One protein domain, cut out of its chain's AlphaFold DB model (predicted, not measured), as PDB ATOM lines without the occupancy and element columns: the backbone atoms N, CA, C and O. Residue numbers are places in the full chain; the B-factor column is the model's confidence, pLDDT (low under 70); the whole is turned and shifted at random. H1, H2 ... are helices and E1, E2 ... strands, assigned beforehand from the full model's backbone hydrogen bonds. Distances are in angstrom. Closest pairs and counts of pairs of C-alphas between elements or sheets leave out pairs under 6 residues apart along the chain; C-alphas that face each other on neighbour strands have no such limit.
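This is residues 6 to 136 of the 147 residues of an uncharacterized protein of Spiroplasma sp. BIUS-1 (UniProt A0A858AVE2). A twisted sheet of five parallel strands makes the middle of three layers, with H1 and H5 on one face and H4 on the other. H3 is set off from this slab, not on the sheet, and H2 only grazes the sheet. The printed part has 131 residues, with five named helices and five named strands in the order E1 H1 E2 H2 H3 E3 E4 H4 E5 H5, and the class is mixed, helices and strands. The sheet's order is E2 E3 E1 E4 E5. The whole is compact and rounded, with a radius of gyration of the C-alphas of 14.5 A and spans of 38 by 37 by 23 A.

In the sheet, E1, residues 6 to 11, is an inner strand between E3, residues 59 to 63, and E4, residues 79 to 84; N 9 and O 62 are 2.9 A apart and N 10 and O 81 2.8 A, within hydrogen-bond range. The edge strands are E2, residues 31 to 34, beside E3 with N 61 and O 31 at 2.8 A, and E5, residues 113 to 118, beside E4 with N 82 and O 115 at 2.8 A. H1, residues 14 to 28, is over E3 and E1 at a height over the sheet of 8.0 A, along the strands. On the same face, H5, residues 123 to 135, is over E5 and, only just, E4, with 3 C-alphas falling on E4. H1 and H5 touch at a steep tilt of 64 degrees, with residues 19 to 24 and 123 to 127 alone; the closest C-alphas are those of Phe 20 and Leu 123, 6.0 A. On the opposite face H4, residues 94 to 109, is over E1 and E4 at a height of 9.4 A. H2, residues 35 to 38, and H3, residues 43 to 56, only just touch, with 3 pairs of C-alphas within 8 A, closest Phe 38 and Thr 46 at 5.6 A. E4, H4, E5 and E2, H2, H3, E3 are strand-helix-strand units, parallel neighbour strands joined through helices; E1, H1, E2 is a split one, with E3 between its strands. Their crossovers are right-handed. Every O i to N i+4 pair is within hydrogen-bond range in H1, H4 and H5; in H3 9 of 10 are, and H2 is too short for such a pair.

E1 begins at C-alpha 6 (42.740, 33.940, 100.910), and H5 ends at C-alpha 135 (39.507, 26.576, 87.642). H4 is 22.3 A long, H1 21.1 A, H3 20.3 A and H5 18.2 A.

The C-alphas farthest apart, of Lys 56 and Asn 92, are 42.0 A apart. The printed part has no cut. The link from E3 to E4, residues 64 to 78, is long. The mean pLDDT of the printed part is 89.8; residues 71 to 75 and 136 are under 70.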
ATOM      1  N   ILE A   6      41.963  34.322  99.734       92.44
ATOM      2  CA  ILE A   6      42.740  33.940 100.910       92.44
ATOM      3  C   ILE A   6      43.187  32.488 100.755       92.44
ATOM      4  O   ILE A   6      42.367  31.565 100.763       92.44
ATOM      5  N   ILE A   7      44.497  32.291 100.622       94.94
ATOM      6  CA  ILE A   7      45.126  30.974 100.497       94.94
ATOM      7  C   ILE A   7      45.905  30.698 101.776       94.94
ATOM      8  O   ILE A   7      46.748  31.496 102.179       94.94
ATOM      9  N   GLN A   8      45.672  29.550 102.394       95.31
ATOM     10  CA  GLN A   8      46.516  29.055 103.472       95.31
ATOM     11  C   GLN A   8      47.296  27.832 103.008       95.31
ATOM     12  O   GLN A   8      46.733  26.947 102.368       95.31
ATOM     13  N   ILE A   9      48.576  27.768 103.365       97.25
ATOM     14  CA  ILE A   9      49.443  26.623 103.094       97.25
ATOM     15  C   ILE A   9      49.896  26.036 104.434       97.25
ATOM     16  O   ILE A   9      50.553  26.715 105.224       97.25
ATOM     17  N   ILE A  10      49.533  24.778 104.681       96.12
ATOM     18  CA  ILE A  10      49.881  24.000 105.874       96.12
ATOM     19  C   ILE A  10      50.667  22.747 105.495       96.12
ATOM     20  O   ILE A  10      50.659  22.290 104.352       96.12
ATOM     21  N   GLY A  11      51.346  22.161 106.473       94.81
ATOM     22  CA  GLY A  11      52.073  20.912 106.300       94.81
ATOM     23  C   GLY A  11      53.027  20.639 107.456       94.81
ATOM     24  O   GLY A  11      53.239  21.470 108.346       94.81
ATOM     25  N   LEU A  12      53.638  19.459 107.433       93.12
ATOM     26  CA  LEU A  12      54.621  19.077 108.446       93.12
ATOM     27  C   LEU A  12      55.949  19.831 108.253       93.12
ATOM     28  O   LEU A  12      56.542  20.329 109.218       93.12
ATOM     29  N   TYR A  13      56.377  19.949 106.994       93.12
ATOM     30  CA  TYR A  13      57.660  20.511 106.578       93.12
ATOM     31  C   TYR A  13      57.519  21.990 106.250       93.12
ATOM     32  O   TYR A  13      56.893  22.365 105.263       93.12
ATOM     33  N   GLU A  14      58.075  22.837 107.107       93.12
ATOM     34  CA  GLU A  14      57.922  24.288 107.002       93.12
ATOM     35  C   GLU A  14      58.589  24.848 105.743       93.12
ATOM     36  O   GLU A  14      57.974  25.625 105.021       93.12
ATOM     37  N   GLN A  15      59.794  24.380 105.410       96.12
ATOM     38  CA  GLN A  15      60.511  24.863 104.231       96.12
ATOM     39  C   GLN A  15      59.748  24.600 102.924       96.12
ATOM     40  O   GLN A  15      59.729  25.462 102.048       96.12
ATOM     41  N   ASP A  16      59.082  23.448 102.805       96.50
ATOM     42  CA  ASP A  16      58.285  23.106 101.621       96.50
ATOM     43  C   ASP A  16      57.112  24.094 101.458       96.50
ATOM     44  O   ASP A  16      56.881  24.613 100.365       96.50
ATOM     45  N   GLN A  17      56.438  24.437 102.564       97.75
ATOM     46  CA  GLN A  17      55.354  25.431 102.585       97.75
ATOM     47  C   GLN A  17      55.860  26.812 102.170       97.75
ATOM     48  O   GLN A  17      55.259  27.462 101.318       97.75
ATOM     49  N   ILE A  18      56.990  27.241 102.739       98.25
ATOM     50  CA  ILE A  18      57.617  28.535 102.453       98.25
ATOM     51  C   ILE A  18      58.029  28.637 100.987       98.25
ATOM     52  O   ILE A  18      57.811  29.673 100.356       98.25
ATOM     53  N   ASN A  19      58.616  27.580 100.429       98.31
ATOM     54  CA  ASN A  19      59.055  27.560  99.037       98.31
ATOM     55  C   ASN A  19      57.869  27.723  98.083       98.31
ATOM     56  O   ASN A  19      57.919  28.560  97.178       98.31
ATOM     57  N   PHE A  20      56.787  26.975  98.312       98.44
ATOM     58  CA  PHE A  20      55.591  27.070  97.481       98.44
ATOM     59  C   PHE A  20      54.873  28.411  97.637       98.44
ATOM     60  O   PHE A  20      54.517  29.047  96.645       98.44
ATOM     61  N   ALA A  21      54.747  28.909  98.865       98.31
ATOM     62  CA  ALA A  21      54.136  30.202  99.134       98.31
ATOM     63  C   ALA A  21      54.901  31.360  98.477       98.31
ATOM     64  O   ALA A  21      54.295  32.219  97.841       98.31
ATOM     65  N   ASN A  22      56.236  31.356  98.565       98.50
ATOM     66  CA  ASN A  22      57.085  32.336  97.886       98.50
ATOM     67  C   ASN A  22      56.962  32.254  96.365       98.50
ATOM     68  O   ASN A  22      56.959  33.287  95.696       98.50
ATOM     69  N   TYR A  23      56.875  31.039  95.817       98.38
ATOM     70  CA  TYR A  23      56.679  30.834  94.387       98.38
ATOM     71  C   TYR A  23      55.378  31.483  93.904       98.38
ATOM     72  O   TYR A  23      55.410  32.312  92.993       98.38
ATOM     73  N   LEU A  24      54.254  31.171  94.557       97.50
ATOM     74  CA  LEU A  24      52.950  31.751  94.227       97.50
ATOM     75  C   LEU A  24      52.934  33.271  94.454       97.50
ATOM     76  O   LEU A  24      52.492  34.016  93.584       97.50
ATOM     77  N   SER A  25      53.465  33.737  95.587       97.62
ATOM     78  CA  SER A  25      53.529  35.160  95.937       97.62
ATOM     79  C   SER A  25      54.260  35.977  94.870       97.62
ATOM     80  O   SER A  25      53.702  36.939  94.343       97.62
ATOM     81  N   LYS A  26      55.470  35.553  94.478       97.44
ATOM     82  CA  LYS A  26      56.270  36.243  93.455       97.44
ATOM     83  C   LYS A  26      55.617  36.199  92.079       97.44
ATOM     84  O   LYS A  26      55.679  37.183  91.351       97.44
ATOM     85  N   LYS A  27      55.021  35.064  91.712       96.44
ATOM     86  CA  LYS A  27      54.450  34.872  90.378       96.44
ATOM     87  C   LYS A  27      53.136  35.626  90.175       96.44
ATOM     88  O   LYS A  27      52.907  36.137  89.085       96.44
ATOM     89  N   TYR A  28      52.302  35.706  91.212       94.31
ATOM     90  CA  TYR A  28      50.965  36.305  91.140       94.31
ATOM     91  C   TYR A  28      50.852  37.675  91.814       94.31
ATOM     92  O   TYR A  28      49.775  38.264  91.804       94.31
ATOM     93  N   GLY A  29      51.932  38.188  92.411       94.94
ATOM     94  CA  GLY A  29      51.910  39.462  93.135       94.94
ATOM     95  C   GLY A  29      51.017  39.431  94.379       94.94
ATOM     96  O   GLY A  29      50.423  40.446  94.735       94.94
ATOM     97  N   ILE A  30      50.882  38.268  95.024       95.00
ATOM     98  CA  ILE A  30      50.050  38.093  96.221       95.00
ATOM     99  C   ILE A  30      50.920  38.255  97.468       95.00
ATOM    100  O   ILE A  30      51.975  37.630  97.574       95.00
ATOM    101  N   ASN A  31      50.470  39.054  98.435       96.31
ATOM    102  CA  ASN A  31      51.202  39.267  99.683       96.31
ATOM    103  C   ASN A  31      51.315  37.973 100.502       96.31
ATOM    104  O   ASN A  31      50.342  37.229 100.634       96.31
ATOM    105  N   LEU A  32      52.499  37.735 101.067       97.12
ATOM    106  CA  LEU A  32      52.821  36.561 101.875       97.12
ATOM    107  C   LEU A  32      52.922  36.925 103.358       97.12
ATOM    108  O   LEU A  32      53.584  37.892 103.724       97.12
ATOM    109  N   PHE A  33      52.321  36.093 104.202       96.50
ATOM    110  CA  PHE A  33      52.298  36.233 105.652       96.50
ATOM    111  C   PHE A  33      52.554  34.889 106.339       96.50
ATOM    112  O   PHE A  33      52.339  33.826 105.755       96.50
ATOM    113  N   PHE A  34      52.966  34.929 107.604       95.56
ATOM    114  CA  PHE A  34      53.219  33.732 108.406       95.56
ATOM    115  C   PHE A  34      52.280  33.685 109.606       95.56
ATOM    116  O   PHE A  34      52.088  34.691 110.281       95.56
ATOM    117  N   ALA A  35      51.702  32.521 109.893       92.44
ATOM    118  CA  ALA A  35      50.765  32.330 110.998       92.44
ATOM    119  C   ALA A  35      51.368  32.710 112.361       92.44
ATOM    120  O   ALA A  35      50.707  33.344 113.179       92.44
ATOM    121  N   ASN A  36      52.643  32.381 112.579       91.75
ATOM    122  CA  ASN A  36      53.349  32.638 113.835       91.75
ATOM    123  C   ASN A  36      53.497  34.131 114.180       91.75
ATOM    124  O   ASN A  36      53.644  34.455 115.353       91.75
ATOM    125  N   GLN A  37      53.420  35.044 113.205       93.50
ATOM    126  CA  GLN A  37      53.510  36.486 113.462       93.50
ATOM    127  C   GLN A  37      52.278  37.028 114.208       93.50
ATOM    128  O   GLN A  37      52.303  38.145 114.727       93.50
ATOM    129  N   PHE A  38      51.180  36.266 114.208       90.88
ATOM    130  CA  PHE A  38      49.942  36.622 114.892       90.88
ATOM    131  C   PHE A  38      49.883  36.080 116.316       90.88
ATOM    132  O   PHE A  38      49.057  36.556 117.083       90.88
ATOM    133  N   THR A  39      50.740  35.118 116.664       88.44
ATOM    134  CA  THR A  39      50.762  34.502 117.989       88.44
ATOM    135  C   THR A  39      51.215  35.513 119.036       88.44
ATOM    136  O   THR A  39      52.350  35.984 119.001       88.44
ATOM    137  N   GLU A  40      50.332  35.795 119.984       90.88
ATOM    138  CA  GLU A  40      50.597  36.598 121.174       90.88
ATOM    139  C   GLU A  40      50.667  35.707 122.424       90.88
ATOM    140  O   GLU A  40      50.444  34.493 122.365       90.88
ATOM    141  N   LYS A  41      51.010  36.302 123.573       89.50
ATOM    142  CA  LYS A  41      51.006  35.579 124.858       89.50
ATOM    143  C   LYS A  41      49.600  35.130 125.243       89.50
ATOM    144  O   LYS A  41      49.444  34.054 125.818       89.50
ATOM    145  N   ASP A  42      48.614  35.966 124.938       91.25
ATOM    146  CA  ASP A  42      47.210  35.707 125.193       91.25
ATOM    147  C   ASP A  42      46.471  35.285 123.908       91.25
ATOM    148  O   ASP A  42      46.749  35.746 122.793       91.25
ATOM    149  N   LEU A  43      45.520  34.357 124.056       88.56
ATOM    150  CA  LEU A  43      44.756  33.828 122.926       88.56
ATOM    151  C   LEU A  43      43.782  34.870 122.360       88.56
ATOM    152  O   LEU A  43      43.600  34.921 121.144       88.56
ATOM    153  N   GLN A  44      43.170  35.694 123.213       88.88
ATOM    154  CA  GLN A  44      42.270  36.753 122.768       88.88
ATOM    155  C   GLN A  44      43.048  37.801 121.970       88.88
ATOM    156  O   GLN A  44      42.626  38.151 120.872       88.88
ATOM    157  N   GLU A  45      44.234  38.199 122.436       91.38
ATOM    158  CA  GLU A  45      45.123  39.104 121.689       91.38
ATOM    159  C   GLU A  45      45.504  38.536 120.309       91.38
ATOM    160  O   GLU A  45      45.457  39.246 119.301       91.38
ATOM    161  N   THR A  46      45.808  37.233 120.242       90.38
ATOM    162  CA  THR A  46      46.081  36.523 118.978       90.38
ATOM    163  C   THR A  46      44.882  36.604 118.027       90.38
ATOM    164  O   THR A  46      45.029  36.933 116.844       90.38
ATOM    165  N   ILE A  47      43.678  36.323 118.540       89.12
ATOM    166  CA  ILE A  47      42.426  36.366 117.776       89.12
ATOM    167  C   ILE A  47      42.133  37.788 117.291       89.12
ATOM    168  O   ILE A  47      41.795  37.965 116.118       89.12
ATOM    169  N   ASP A  48      42.298  38.801 118.138       89.12
ATOM    170  CA  ASP A  48      42.007  40.201 117.817       89.12
ATOM    171  C   ASP A  48      42.975  40.749 116.763       89.12
ATOM    172  O   ASP A  48      42.558  41.393 115.787       89.12
ATOM    173  N   LYS A  49      44.269  40.437 116.907       90.75
ATOM    174  CA  LYS A  49      45.312  40.799 115.942       90.75
ATOM    175  C   LYS A  49      45.046  40.161 114.583       90.75
ATOM    176  O   LYS A  49      45.097  40.849 113.558       90.75
ATOM    177  N   TYR A  50      44.719  38.869 114.564       89.38
ATOM    178  CA  TYR A  50      44.419  38.157 113.326       89.38
ATOM    179  C   TYR A  50      43.124  38.647 112.669       89.38
ATOM    180  O   TYR A  50      43.103  38.917 111.468       89.38
ATOM    181  N   SER A  51      42.064  38.848 113.455       87.19
ATOM    182  CA  SER A  51      40.772  39.353 112.974       87.19
ATOM    183  C   SER A  51      40.915  40.746 112.353       87.19
ATOM    184  O   SER A  51      40.440  41.002 111.247       87.19
ATOM    185  N   SER A  52      41.664  41.633 113.010       89.19
ATOM    186  CA  SER A  52      41.975  42.967 112.486       89.19
ATOM    187  C   SER A  52      42.755  42.917 111.171       89.19
ATOM    188  O   SER A  52      42.554  43.757 110.291       89.19
ATOM    189  N   PHE A  53      43.653  41.942 111.026       90.69
ATOM    190  CA  PHE A  53      44.436  41.739 109.813       90.69
ATOM    191  C   PHE A  53      43.563  41.277 108.636       90.69
ATOM    192  O   PHE A  53      43.624  41.894 107.569       90.69
ATOM    193  N   ILE A  54      42.724  40.252 108.819       87.19
ATOM    194  CA  ILE A  54      41.892  39.703 107.732       87.19
ATOM    195  C   ILE A  54      40.802  40.679 107.267       87.19
ATOM    196  O   ILE A  54      40.426  40.664 106.100       87.19
ATOM    197  N   LEU A  55      40.331  41.580 108.138       85.50
ATOM    198  CA  LEU A  55      39.382  42.632 107.754       85.50
ATOM    199  C   LEU A  55      40.014  43.699 106.845       85.50
ATOM    200  O   LEU A  55      39.316  44.322 106.045       85.50
ATOM    201  N   LYS A  56      41.330  43.913 106.956       88.06
ATOM    202  CA  LYS A  56      42.079  44.909 106.171       88.06
ATOM    203  C   LYS A  56      42.678  44.338 104.885       88.06
ATOM    204  O   LYS A  56      42.963  45.097 103.964       88.06
ATOM    205  N   ASN A  57      42.875  43.023 104.815       88.19
ATOM    206  CA  ASN A  57      43.565  42.358 103.714       88.19
ATOM    207  C   ASN A  57      42.618  41.388 103.007       88.19
ATOM    208  O   ASN A  57      42.196  40.396 103.588       88.19
ATOM    209  N   LYS A  58      42.312  41.656 101.734       84.31
ATOM    210  CA  LYS A  58      41.379  40.830 100.947       84.31
ATOM    211  C   LYS A  58      42.060  39.717 100.149       84.31
ATOM    212  O   LYS A  58      41.447  38.685  99.907       84.31
ATOM    213  N   THR A  59      43.323  39.901  99.766       92.31
ATOM    214  CA  THR A  59      44.057  38.930  98.944       92.31
ATOM    215  C   THR A  59      45.437  38.674  99.521       92.31
ATOM    216  O   THR A  59      46.274  39.577  99.543       92.31
ATOM    217  N   PHE A  60      45.672  37.458 100.013       94.88
ATOM    218  CA  PHE A  60      46.942  37.080 100.627       94.88
ATOM    219  C   PHE A  60      47.150  35.560 100.700       94.88
ATOM    220  O   PHE A  60      46.204  34.771 100.656       94.88
ATOM    221  N   ILE A  61      48.415  35.167 100.857       96.56
ATOM    222  CA  ILE A  61      48.844  33.815 101.217       96.56
ATOM    223  C   ILE A  61      49.313  33.838 102.672       96.56
ATOM    224  O   ILE A  61      50.088  34.712 103.061       96.56
ATOM    225  N   ILE A  62      48.881  32.866 103.471       95.31
ATOM    226  CA  ILE A  62      49.367  32.654 104.836       95.31
ATOM    227  C   ILE A  62      49.978  31.258 104.986       95.31
ATOM    228  O   ILE A  62      49.385  30.259 104.580       95.31
ATOM    229  N   VAL A  63      51.180  31.187 105.558       96.88
ATOM    230  CA  VAL A  63      51.914  29.935 105.792       96.88
ATOM    231  C   VAL A  63      51.821  29.523 107.252       96.88
ATOM    232  O   VAL A  63      52.058  30.334 108.148       96.88
ATOM    233  N   GLY A  64      51.550  28.241 107.479       94.00
ATOM    234  CA  GLY A  64      51.537  27.623 108.796       94.00
ATOM    235  C   GLY A  64      50.134  27.341 109.326       94.00
ATOM    236  O   GLY A  64      49.128  27.864 108.844       94.00
ATOM    237  N   SER A  65      50.096  26.463 110.329       90.88
ATOM    238  CA  SER A  65      48.870  26.117 111.048       90.88
ATOM    239  C   SER A  65      48.373  27.320 111.842       90.88
ATOM    240  O   SER A  65      49.150  27.982 112.533       90.88
ATOM    241  N   ILE A  66      47.072  27.570 111.761       89.38
ATOM    242  CA  ILE A  66      46.363  28.527 112.607       89.38
ATOM    243  C   ILE A  66      45.402  27.820 113.568       89.38
ATOM    244  O   ILE A  66      44.558  28.468 114.181       89.38
ATOM    245  N   PHE A  67      45.510  26.493 113.711       86.12
ATOM    246  CA  PHE A  67      44.626  25.648 114.520       86.12
ATOM    247  C   PHE A  67      44.264  26.243 115.892       86.12
ATOM    248  O   PHE A  67      43.110  26.176 116.312       86.12
ATOM    249  N   ASN A  68      45.224  26.874 116.572       80.19
ATOM    250  CA  ASN A  68      45.021  27.440 117.908       80.19
ATOM    251  C   ASN A  68      44.046  28.631 117.931       80.19
ATOM    252  O   ASN A  68      43.423  28.879 118.956       80.19
ATOM    253  N   PHE A  69      43.876  29.333 116.810       81.19
ATOM    254  CA  PHE A  69      43.026  30.522 116.683       81.19
ATOM    255  C   PHE A  69      42.062  30.463 115.486       81.19
ATOM    256  O   PHE A  69      41.345  31.421 115.209       81.19
ATOM    257  N   ILE A  70      41.949  29.309 114.819       75.19
ATOM    258  CA  ILE A  70      40.982  29.062 113.735       75.19
ATOM    259  C   ILE A  70      39.529  29.239 114.198       75.19
ATOM    260  O   ILE A  70      38.657  29.599 113.412       75.19
ATOM    261  N   LYS A  71      39.278  29.035 115.501       64.38
ATOM    262  CA  LYS A  71      37.975  29.223 116.152       64.38
ATOM    263  C   LYS A  71      37.548  30.684 116.278       64.38
ATOM    264  O   LYS A  71      36.453  30.922 116.772       64.38
ATOM    265  N   ALA A  72      38.346  31.641 115.800       55.25
ATOM    266  CA  ALA A  72      37.991  33.055 115.780       55.25
ATOM    267  C   ALA A  72      36.642  33.361 115.092       55.25
ATOM    268  O   ALA A  72      36.191  34.494 115.161       55.25
ATOM    269  N   GLY A  73      35.983  32.405 114.419       49.75
ATOM    270  CA  GLY A  73      34.640  32.555 113.837       49.75
ATOM    271  C   GLY A  73      34.604  33.438 112.584       49.75
ATOM    272  O   GLY A  73      33.810  33.198 111.680       49.75
ATOM    273  N   PHE A  74      35.524  34.398 112.487       57.12
ATOM    274  CA  PHE A  74      35.705  35.328 111.377       57.12
ATOM    275  C   PHE A  74      36.617  34.796 110.272       57.12
ATOM    276  O   PHE A  74      36.689  35.403 109.203       57.12
ATOM    277  N   TYR A  75      37.329  33.686 110.497       69.75
ATOM    278  CA  TYR A  75      38.267  33.206 109.494       69.75
ATOM    279  C   TYR A  75      37.558  32.517 108.332       69.75
ATOM    280  O   TYR A  75      37.219  31.334 108.379       69.75
ATOM    281  N   LYS A  76      37.384  33.278 107.253       74.56
ATOM    282  CA  LYS A  76      37.031  32.758 105.940       74.56
ATOM    283  C   LYS A  76      38.299  32.700 105.097       74.56
ATOM    284  O   LYS A  76      38.864  33.737 104.766       74.56
ATOM    285  N   ARG A  77      38.733  31.493 104.746       86.31
ATOM    286  CA  ARG A  77      39.727  31.268 103.691       86.31
ATOM    287  C   ARG A  77      39.055  30.656 102.485       86.31
ATOM    288  O   ARG A  77      38.141  29.846 102.638       86.31
ATOM    289  N   ASP A  78      39.534  31.014 101.306       90.06
ATOM    290  CA  ASP A  78      39.057  30.393 100.084       90.06
ATOM    291  C   ASP A  78      39.663  29.005  99.975       90.06
ATOM    292  O   ASP A  78      38.905  28.044  99.938       90.06
ATOM    293  N   TYR A  79      40.995  28.895 100.042       92.81
ATOM    294  CA  TYR A  79      41.723  27.641  99.844       92.81
ATOM    295  C   TYR A  79      42.596  27.273 101.043       92.81
ATOM    296  O   TYR A  79      43.309  28.112 101.595       92.81
ATOM    297  N   LEU A  80      42.588  25.987 101.390       94.00
ATOM    298  CA  LEU A  80      43.560  25.361 102.274       94.00
ATOM    299  C   LEU A  80      44.369  24.338 101.492       94.00
ATOM    300  O   LEU A  80      43.829  23.324 101.057       94.00
ATOM    301  N   ILE A  81      45.663  24.577 101.371       96.00
ATOM    302  CA  ILE A  81      46.601  23.675 100.720       96.00
ATOM    303  C   ILE A  81      47.396  22.962 101.804       96.00
ATOM    304  O   ILE A  81      48.147  23.584 102.548       96.00
ATOM    305  N   TRP A  82      47.253  21.648 101.880       95.94
ATOM    306  CA  TRP A  82      48.112  20.790 102.671       95.94
ATOM    307  C   TRP A  82      49.202  20.210 101.771       95.94
ATOM    308  O   TRP A  82      48.934  19.384 100.901       95.94
ATOM    309  N   LEU A  83      50.445  20.646 101.988       96.50
ATOM    310  CA  LEU A  83      51.615  19.984 101.419       96.50
ATOM    311  C   LEU A  83      51.935  18.743 102.250       96.50
ATOM    312  O   LEU A  83      52.466  18.846 103.364       96.50
ATOM    313  N   ASP A  84      51.564  17.581 101.723       92.81
ATOM    314  CA  ASP A  84      51.842  16.298 102.352       92.81
ATOM    315  C   ASP A  84      53.110  15.683 101.767       92.81
ATOM    316  O   ASP A  84      53.399  15.796 100.578       92.81
ATOM    317  N   LYS A  85      53.882  15.026 102.625       89.19
ATOM    318  CA  LYS A  85      55.116  14.349 102.246       89.19
ATOM    319  C   LYS A  85      55.121  12.997 102.918       89.19
ATOM    320  O   LYS A  85      54.933  12.904 104.133       89.19
ATOM    321  N   LYS A  86      55.392  11.951 102.139       82.19
ATOM    322  CA  LYS A  86      55.599  10.609 102.687       82.19
ATOM    323  C   LYS A  86      56.796  10.638 103.644       82.19
ATOM    324  O   LYS A  86      57.941  10.742 103.217       82.19
ATOM    325  N   ASP A  87      56.503  10.583 104.940       81.69
ATOM    326  CA  ASP A  87      57.479  10.493 106.028       81.69
ATOM    327  C   ASP A  87      57.117   9.303 106.910       81.69
ATOM    328  O   ASP A  87      56.314   9.425 107.834       81.69
ATOM    329  N   GLU A  88      57.691   8.137 106.625       79.81
ATOM    330  CA  GLU A  88      57.478   6.925 107.430       79.81
ATOM    331  C   GLU A  88      58.016   7.098 108.859       79.81
ATOM    332  O   GLU A  88      57.452   6.575 109.822       79.81
ATOM    333  N   ASN A  89      59.036   7.947 109.033       77.12
ATOM    334  CA  ASN A  89      59.625   8.240 110.336       77.12
ATOM    335  C   ASN A  89      58.755   9.173 111.193       77.12
ATOM    336  O   ASN A  89      59.059   9.368 112.374       77.12
ATOM    337  N   LYS A  90      57.664   9.743 110.652       80.88
ATOM    338  CA  LYS A  90      56.752  10.605 111.424       80.88
ATOM    339  C   LYS A  90      56.107   9.862 112.591       80.88
ATOM    340  O   LYS A  90      55.896  10.464 113.638       80.88
ATOM    341  N   ILE A  91      55.841   8.562 112.425       78.38
ATOM    342  CA  ILE A  91      55.182   7.724 113.439       78.38
ATOM    343  C   ILE A  91      56.048   7.595 114.694       78.38
ATOM    344  O   ILE A  91      55.543   7.650 115.812       78.38
ATOM    345  N   ASN A  92      57.363   7.530 114.504       83.75
ATOM    346  CA  ASN A  92      58.323   7.305 115.580       83.75
ATOM    347  C   ASN A  92      58.793   8.607 116.254       83.75
ATOM    348  O   ASN A  92      59.585   8.565 117.193       83.75
ATOM    349  N   ASN A  93      58.317   9.774 115.803       91.00
ATOM    350  CA  ASN A  93      58.685  11.070 116.364       91.00
ATOM    351  C   ASN A  93      57.452  11.784 116.933       91.00
ATOM    352  O   ASN A  93      56.646  12.352 116.197       91.00
ATOM    353  N   LYS A  94      57.347  11.814 118.268       89.94
ATOM    354  CA  LYS A  94      56.218  12.416 118.997       89.94
ATOM    355  C   LYS A  94      55.940  13.867 118.590       89.94
ATOM    356  O   LYS A  94      54.785  14.232 118.403       89.94
ATOM    357  N   ASN A  95      56.978  14.685 118.416       88.75
ATOM    358  CA  ASN A  95      56.809  16.093 118.045       88.75
ATOM    359  C   ASN A  95      56.274  16.231 116.616       88.75
ATOM    360  O   ASN A  95      55.357  17.016 116.374       88.75
ATOM    361  N   LYS A  96      56.796  15.430 115.678       89.50
ATOM    362  CA  LYS A  96      56.277  15.385 114.306       89.50
ATOM    363  C   LYS A  96      54.831  14.900 114.268       89.50
ATOM    364  O   LYS A  96      54.023  15.498 113.569       89.50
ATOM    365  N   MET A  97      54.499  13.860 115.030       90.88
ATOM    366  CA  MET A  97      53.135  13.339 115.100       90.88
ATOM    367  C   MET A  97      52.164  14.364 115.693       90.88
ATOM    368  O   MET A  97      51.076  14.554 115.162       90.88
ATOM    369  N   ASN A  98      52.560  15.079 116.750       90.25
ATOM    370  CA  ASN A  98      51.743  16.149 117.324       90.25
ATOM    371  C   ASN A  98      51.466  17.252 116.295       90.25
ATOM    372  O   ASN A  98      50.307  17.593 116.071       90.25
ATOM    373  N   LYS A  99      52.504  17.733 115.600       89.94
ATOM    374  CA  LYS A  99      52.355  18.737 114.538       89.94
ATOM    375  C   LYS A  99      51.490  18.228 113.380       89.94
ATOM    376  O   LYS A  99      50.656  18.964 112.864       89.94
ATOM    377  N   PHE A 100      51.651  16.964 112.988       91.44
ATOM    378  CA  PHE A 100      50.796  16.325 111.984       91.44
ATOM    379  C   PHE A 100      49.331  16.303 112.430       91.44
ATOM    380  O   PHE A 100      48.456  16.672 111.657       91.44
ATOM    381  N   ASN A 101      49.061  15.933 113.683       90.44
ATOM    382  CA  ASN A 101      47.709  15.907 114.235       90.44
ATOM    383  C   ASN A 101      47.080  17.304 114.294       90.44
ATOM    384  O   ASN A 101      45.886  17.434 114.047       90.44
ATOM    385  N   GLU A 102      47.853  18.346 114.601       90.00
ATOM    386  CA  GLU A 102      47.381  19.736 114.547       90.00
ATOM    387  C   GLU A 102      46.993  20.146 113.122       90.00
ATOM    388  O   GLU A 102      45.885  20.633 112.905       90.00
ATOM    389  N   VAL A 103      47.874  19.888 112.148       91.88
ATOM    390  CA  VAL A 103      47.632  20.132 110.714       91.88
ATOM    391  C   VAL A 103      46.392  19.375 110.239       91.88
ATOM    392  O   VAL A 103      45.523  19.961 109.599       91.88
ATOM    393  N   PHE A 104      46.274  18.094 110.596       91.81
ATOM    394  CA  PHE A 104      45.136  17.252 110.241       91.81
ATOM    395  C   PHE A 104      43.834  17.758 110.868       91.81
ATOM    396  O   PHE A 104      42.828  17.890 110.180       91.81
ATOM    397  N   ARG A 105      43.838  18.114 112.159       90.56
ATOM    398  CA  ARG A 105      42.649  18.665 112.827       90.56
ATOM    399  C   ARG A 105      42.198  19.973 112.195       90.56
ATOM    400  O   ARG A 105      41.005  20.148 111.985       90.56
ATOM    401  N   GLU A 106      43.124  20.879 111.890       90.75
ATOM    402  CA  GLU A 106      42.801  22.100 111.155       90.75
ATOM    403  C   GLU A 106      42.229  21.790 109.768       90.75
ATOM    404  O   GLU A 106      41.223  22.388 109.374       90.75
ATOM    405  N   TYR A 107      42.844  20.855 109.039       90.88
ATOM    406  CA  TYR A 107      42.338  20.405 107.752       90.88
ATOM    407  C   TYR A 107      40.883  19.951 107.881       90.88
ATOM    408  O   TYR A 107      40.029  20.482 107.173       90.88
ATOM    409  N   GLU A 108      40.570  19.082 108.841       89.50
ATOM    410  CA  GLU A 108      39.232  18.532 109.077       89.50
ATOM    411  C   GLU A 108      38.186  19.601 109.412       89.50
ATOM    412  O   GLU A 108      37.168  19.696 108.726       89.50
ATOM    413  N   ILE A 109      38.448  20.451 110.407       87.06
ATOM    414  CA  ILE A 109      37.445  21.407 110.911       87.06
ATOM    415  C   ILE A 109      37.240  22.623 110.005       87.06
ATOM    416  O   ILE A 109      36.304  23.396 110.204       87.06
ATOM    417  N   SER A 110      38.130  22.843 109.040       85.00
ATOM    418  CA  SER A 110      38.071  24.041 108.218       85.00
ATOM    419  C   SER A 110      36.955  24.024 107.186       85.00
ATOM    420  O   SER A 110      36.822  23.091 106.394       85.00
ATOM    421  N   ASN A 111      36.203  25.121 107.131       83.69
ATOM    422  CA  ASN A 111      35.205  25.350 106.095       83.69
ATOM    423  C   ASN A 111      35.839  26.083 104.904       83.69
ATOM    424  O   ASN A 111      35.658  27.286 104.722       83.69
ATOM    425  N   SER A 112      36.668  25.365 104.151       86.88
ATOM    426  CA  SER A 112      37.428  25.907 103.025       86.88
ATOM    427  C   SER A 112      37.532  24.907 101.889       86.88
ATOM    428  O   SER A 112      37.267  23.718 102.066       86.88
ATOM    429  N   LYS A 113      37.958  25.380 100.723       89.75
ATOM    430  CA  LYS A 113      38.332  24.518  99.614       89.75
ATOM    431  C   LYS A 113      39.659  23.826  99.916       89.75
ATOM    432  O   LYS A 113      40.715  24.457  99.875       89.75
ATOM    433  N   LYS A 114      39.604  22.541 100.254       91.44
ATOM    434  CA  LYS A 114      40.766  21.784 100.730       91.44
ATOM    435  C   LYS A 114      41.503  21.106  99.578       91.44
ATOM    436  O   LYS A 114      40.886  20.471  98.733       91.44
ATOM    437  N   ILE A 115      42.823  21.206  99.565       92.94
ATOM    438  CA  ILE A 115      43.699  20.636  98.542       92.94
ATOM    439  C   ILE A 115      44.833  19.911  99.255       92.94
ATOM    440  O   ILE A 115      45.430  20.475 100.165       92.94
ATOM    441  N   ILE A 116      45.145  18.686  98.843       94.81
ATOM    442  CA  ILE A 116      46.355  17.980  99.275       94.81
ATOM    443  C   ILE A 116      47.288  17.893  98.069       94.81
ATOM    444  O   ILE A 116      46.858  17.499  96.985       94.81
ATOM    445  N   ILE A 117      48.545  18.295  98.241       95.38
ATOM    446  CA  ILE A 117      49.573  18.263  97.194       95.38
ATOM    447  C   ILE A 117      50.791  17.521  97.738       95.38
ATOM    448  O   ILE A 117      51.238  17.807  98.847       95.38
ATOM    449  N   ASP A 118      51.344  16.599  96.950       94.56
ATOM    450  CA  ASP A 118      52.619  15.953  97.273       94.56
ATOM    451  C   ASP A 118      53.760  16.982  97.225       94.56
ATOM    452  O   ASP A 118      54.048  17.569  96.175       94.56
ATOM    453  N   SER A 119      54.420  17.199  98.363       94.50
ATOM    454  CA  SER A 119      55.493  18.185  98.502       94.50
ATOM    455  C   SER A 119      56.774  17.799  97.758       94.50
ATOM    456  O   SER A 119      57.633  18.657  97.552       94.50
ATOM    457  N   ASN A 120      56.907  16.543  97.309       94.00
ATOM    458  CA  ASN A 120      58.040  16.099  96.492       94.00
ATOM    459  C   ASN A 120      57.960  16.578  95.036       94.00
ATOM    460  O   ASN A 120      58.963  16.536  94.322       94.00
ATOM    461  N   LEU A 121      56.788  17.027  94.578       94.88
ATOM    462  CA  LEU A 121      56.644  17.617  93.250       94.88
ATOM    463  C   LEU A 121      57.431  18.926  93.160       94.88
ATOM    464  O   LEU A 121      57.578  19.653  94.141       94.88
ATOM    465  N   ASN A 122      57.894  19.281  91.962       96.94
ATOM    466  CA  ASN A 122      58.474  20.605  91.755       96.94
ATOM    467  C   ASN A 122      57.392  21.700  91.868       96.94
ATOM    468  O   ASN A 122      56.206  21.457  91.641       96.94
ATOM    469  N   LEU A 123      57.812  22.932  92.165       97.62
ATOM    470  CA  LEU A 123      56.910  24.066  92.418       97.62
ATOM    471  C   LEU A 123      55.941  24.356  91.260       97.62
ATOM    472  O   LEU A 123      54.808  24.771  91.493       97.62
ATOM    473  N   ARG A 124      56.367  24.113  90.013       96.94
ATOM    474  CA  ARG A 124      55.530  24.315  88.825       96.94
ATOM    475  C   ARG A 124      54.401  23.288  88.756       96.94
ATOM    476  O   ARG A 124      53.293  23.632  88.364       96.94
ATOM    477  N   ASP A 125      54.662  22.038  89.116       96.81
ATOM    478  CA  ASP A 125      53.634  20.997  89.114       96.81
ATOM    479  C   ASP A 125      52.694  21.126  90.320       96.81
ATOM    480  O   ASP A 125      51.483  20.973  90.154       96.81
ATOM    481  N   GLN A 126      53.210  21.529  91.489       97.00
ATOM    482  CA  GLN A 126      52.376  21.920  92.635       97.00
ATOM    483  C   GLN A 126      51.412  23.061  92.261       97.00
ATOM    484  O   GLN A 126      50.218  23.007  92.552       97.00
ATOM    485  N   GLU A 127      51.903  24.075  91.545       95.94
ATOM    486  CA  GLU A 127      51.073  25.167  91.039       95.94
ATOM    487  C   GLU A 127      50.008  24.682  90.052       95.94
ATOM    488  O   GLU A 127      48.851  25.072  90.183       95.94
ATOM    489  N   LYS A 128      50.367  23.854  89.062       94.25
ATOM    490  CA  LYS A 128      49.385  23.341  88.091       94.25
ATOM    491  C   LYS A 128      48.234  22.628  88.792       94.25
ATOM    492  O   LYS A 128      47.087  22.807  88.399       94.25
ATOM    493  N   ILE A 129      48.530  21.838  89.826       93.38
ATOM    494  CA  ILE A 129      47.509  21.177  90.647       93.38
ATOM    495  C   ILE A 129      46.598  22.219  91.299       93.38
ATOM    496  O   ILE A 129      45.377  22.124  91.176       93.38
ATOM    497  N   PHE A 130      47.186  23.229  91.939       92.88
ATOM    498  CA  PHE A 130      46.435  24.310  92.570       92.88
ATOM    499  C   PHE A 130      45.524  25.046  91.572       92.88
ATOM    500  O   PHE A 130      44.320  25.139  91.807       92.88
ATOM    501  N   LEU A 131      46.060  25.497  90.434       90.62
ATOM    502  CA  LEU A 131      45.297  26.210  89.404       90.62
ATOM    503  C   LEU A 131      44.178  25.352  88.815       90.62
ATOM    504  O   LEU A 131      43.047  25.819  88.706       90.62
ATOM    505  N   ASN A 132      44.453  24.079  88.520       88.25
ATOM    506  CA  ASN A 132      43.440  23.157  88.009       88.25
ATOM    507  C   ASN A 132      42.239  23.044  88.962       88.25
ATOM    508  O   ASN A 132      41.108  22.925  88.498       88.25
ATOM    509  N   ILE A 133      42.467  23.090  90.278       85.69
ATOM    510  CA  ILE A 133      41.409  23.046  91.300       85.69
ATOM    511  C   ILE A 133      40.745  24.416  91.511       85.69
ATOM    512  O   ILE A 133      39.582  24.494  91.908       85.69
ATOM    513  N   MET A 134      41.449  25.519  91.261       82.56
ATOM    514  CA  MET A 134      40.818  26.841  91.249       82.56
ATOM    515  C   MET A 134      39.855  26.997  90.067       82.56
ATOM    516  O   MET A 134      38.789  27.597  90.217       82.56
ATOM    517  N   GLU A 135      40.242  26.469  88.904       78.38
ATOM    518  CA  GLU A 135      39.507  26.576  87.642       78.38
ATOM    519  C   GLU A 135      38.365  25.557  87.537       78.38
ATOM    520  O   GLU A 135      37.289  25.882  87.026       78.38
ATOM    521  N   LYS A 136      38.551  24.339  88.062       66.12
ATOM    522  CA  LYS A 136      37.485  23.335  88.164       66.12
ATOM    523  C   LYS A 136      36.686  23.551  89.443       66.12
ATOM    524  O   LYS A 136      37.227  23.588  90.539       66.12
TER     525      LYS A 136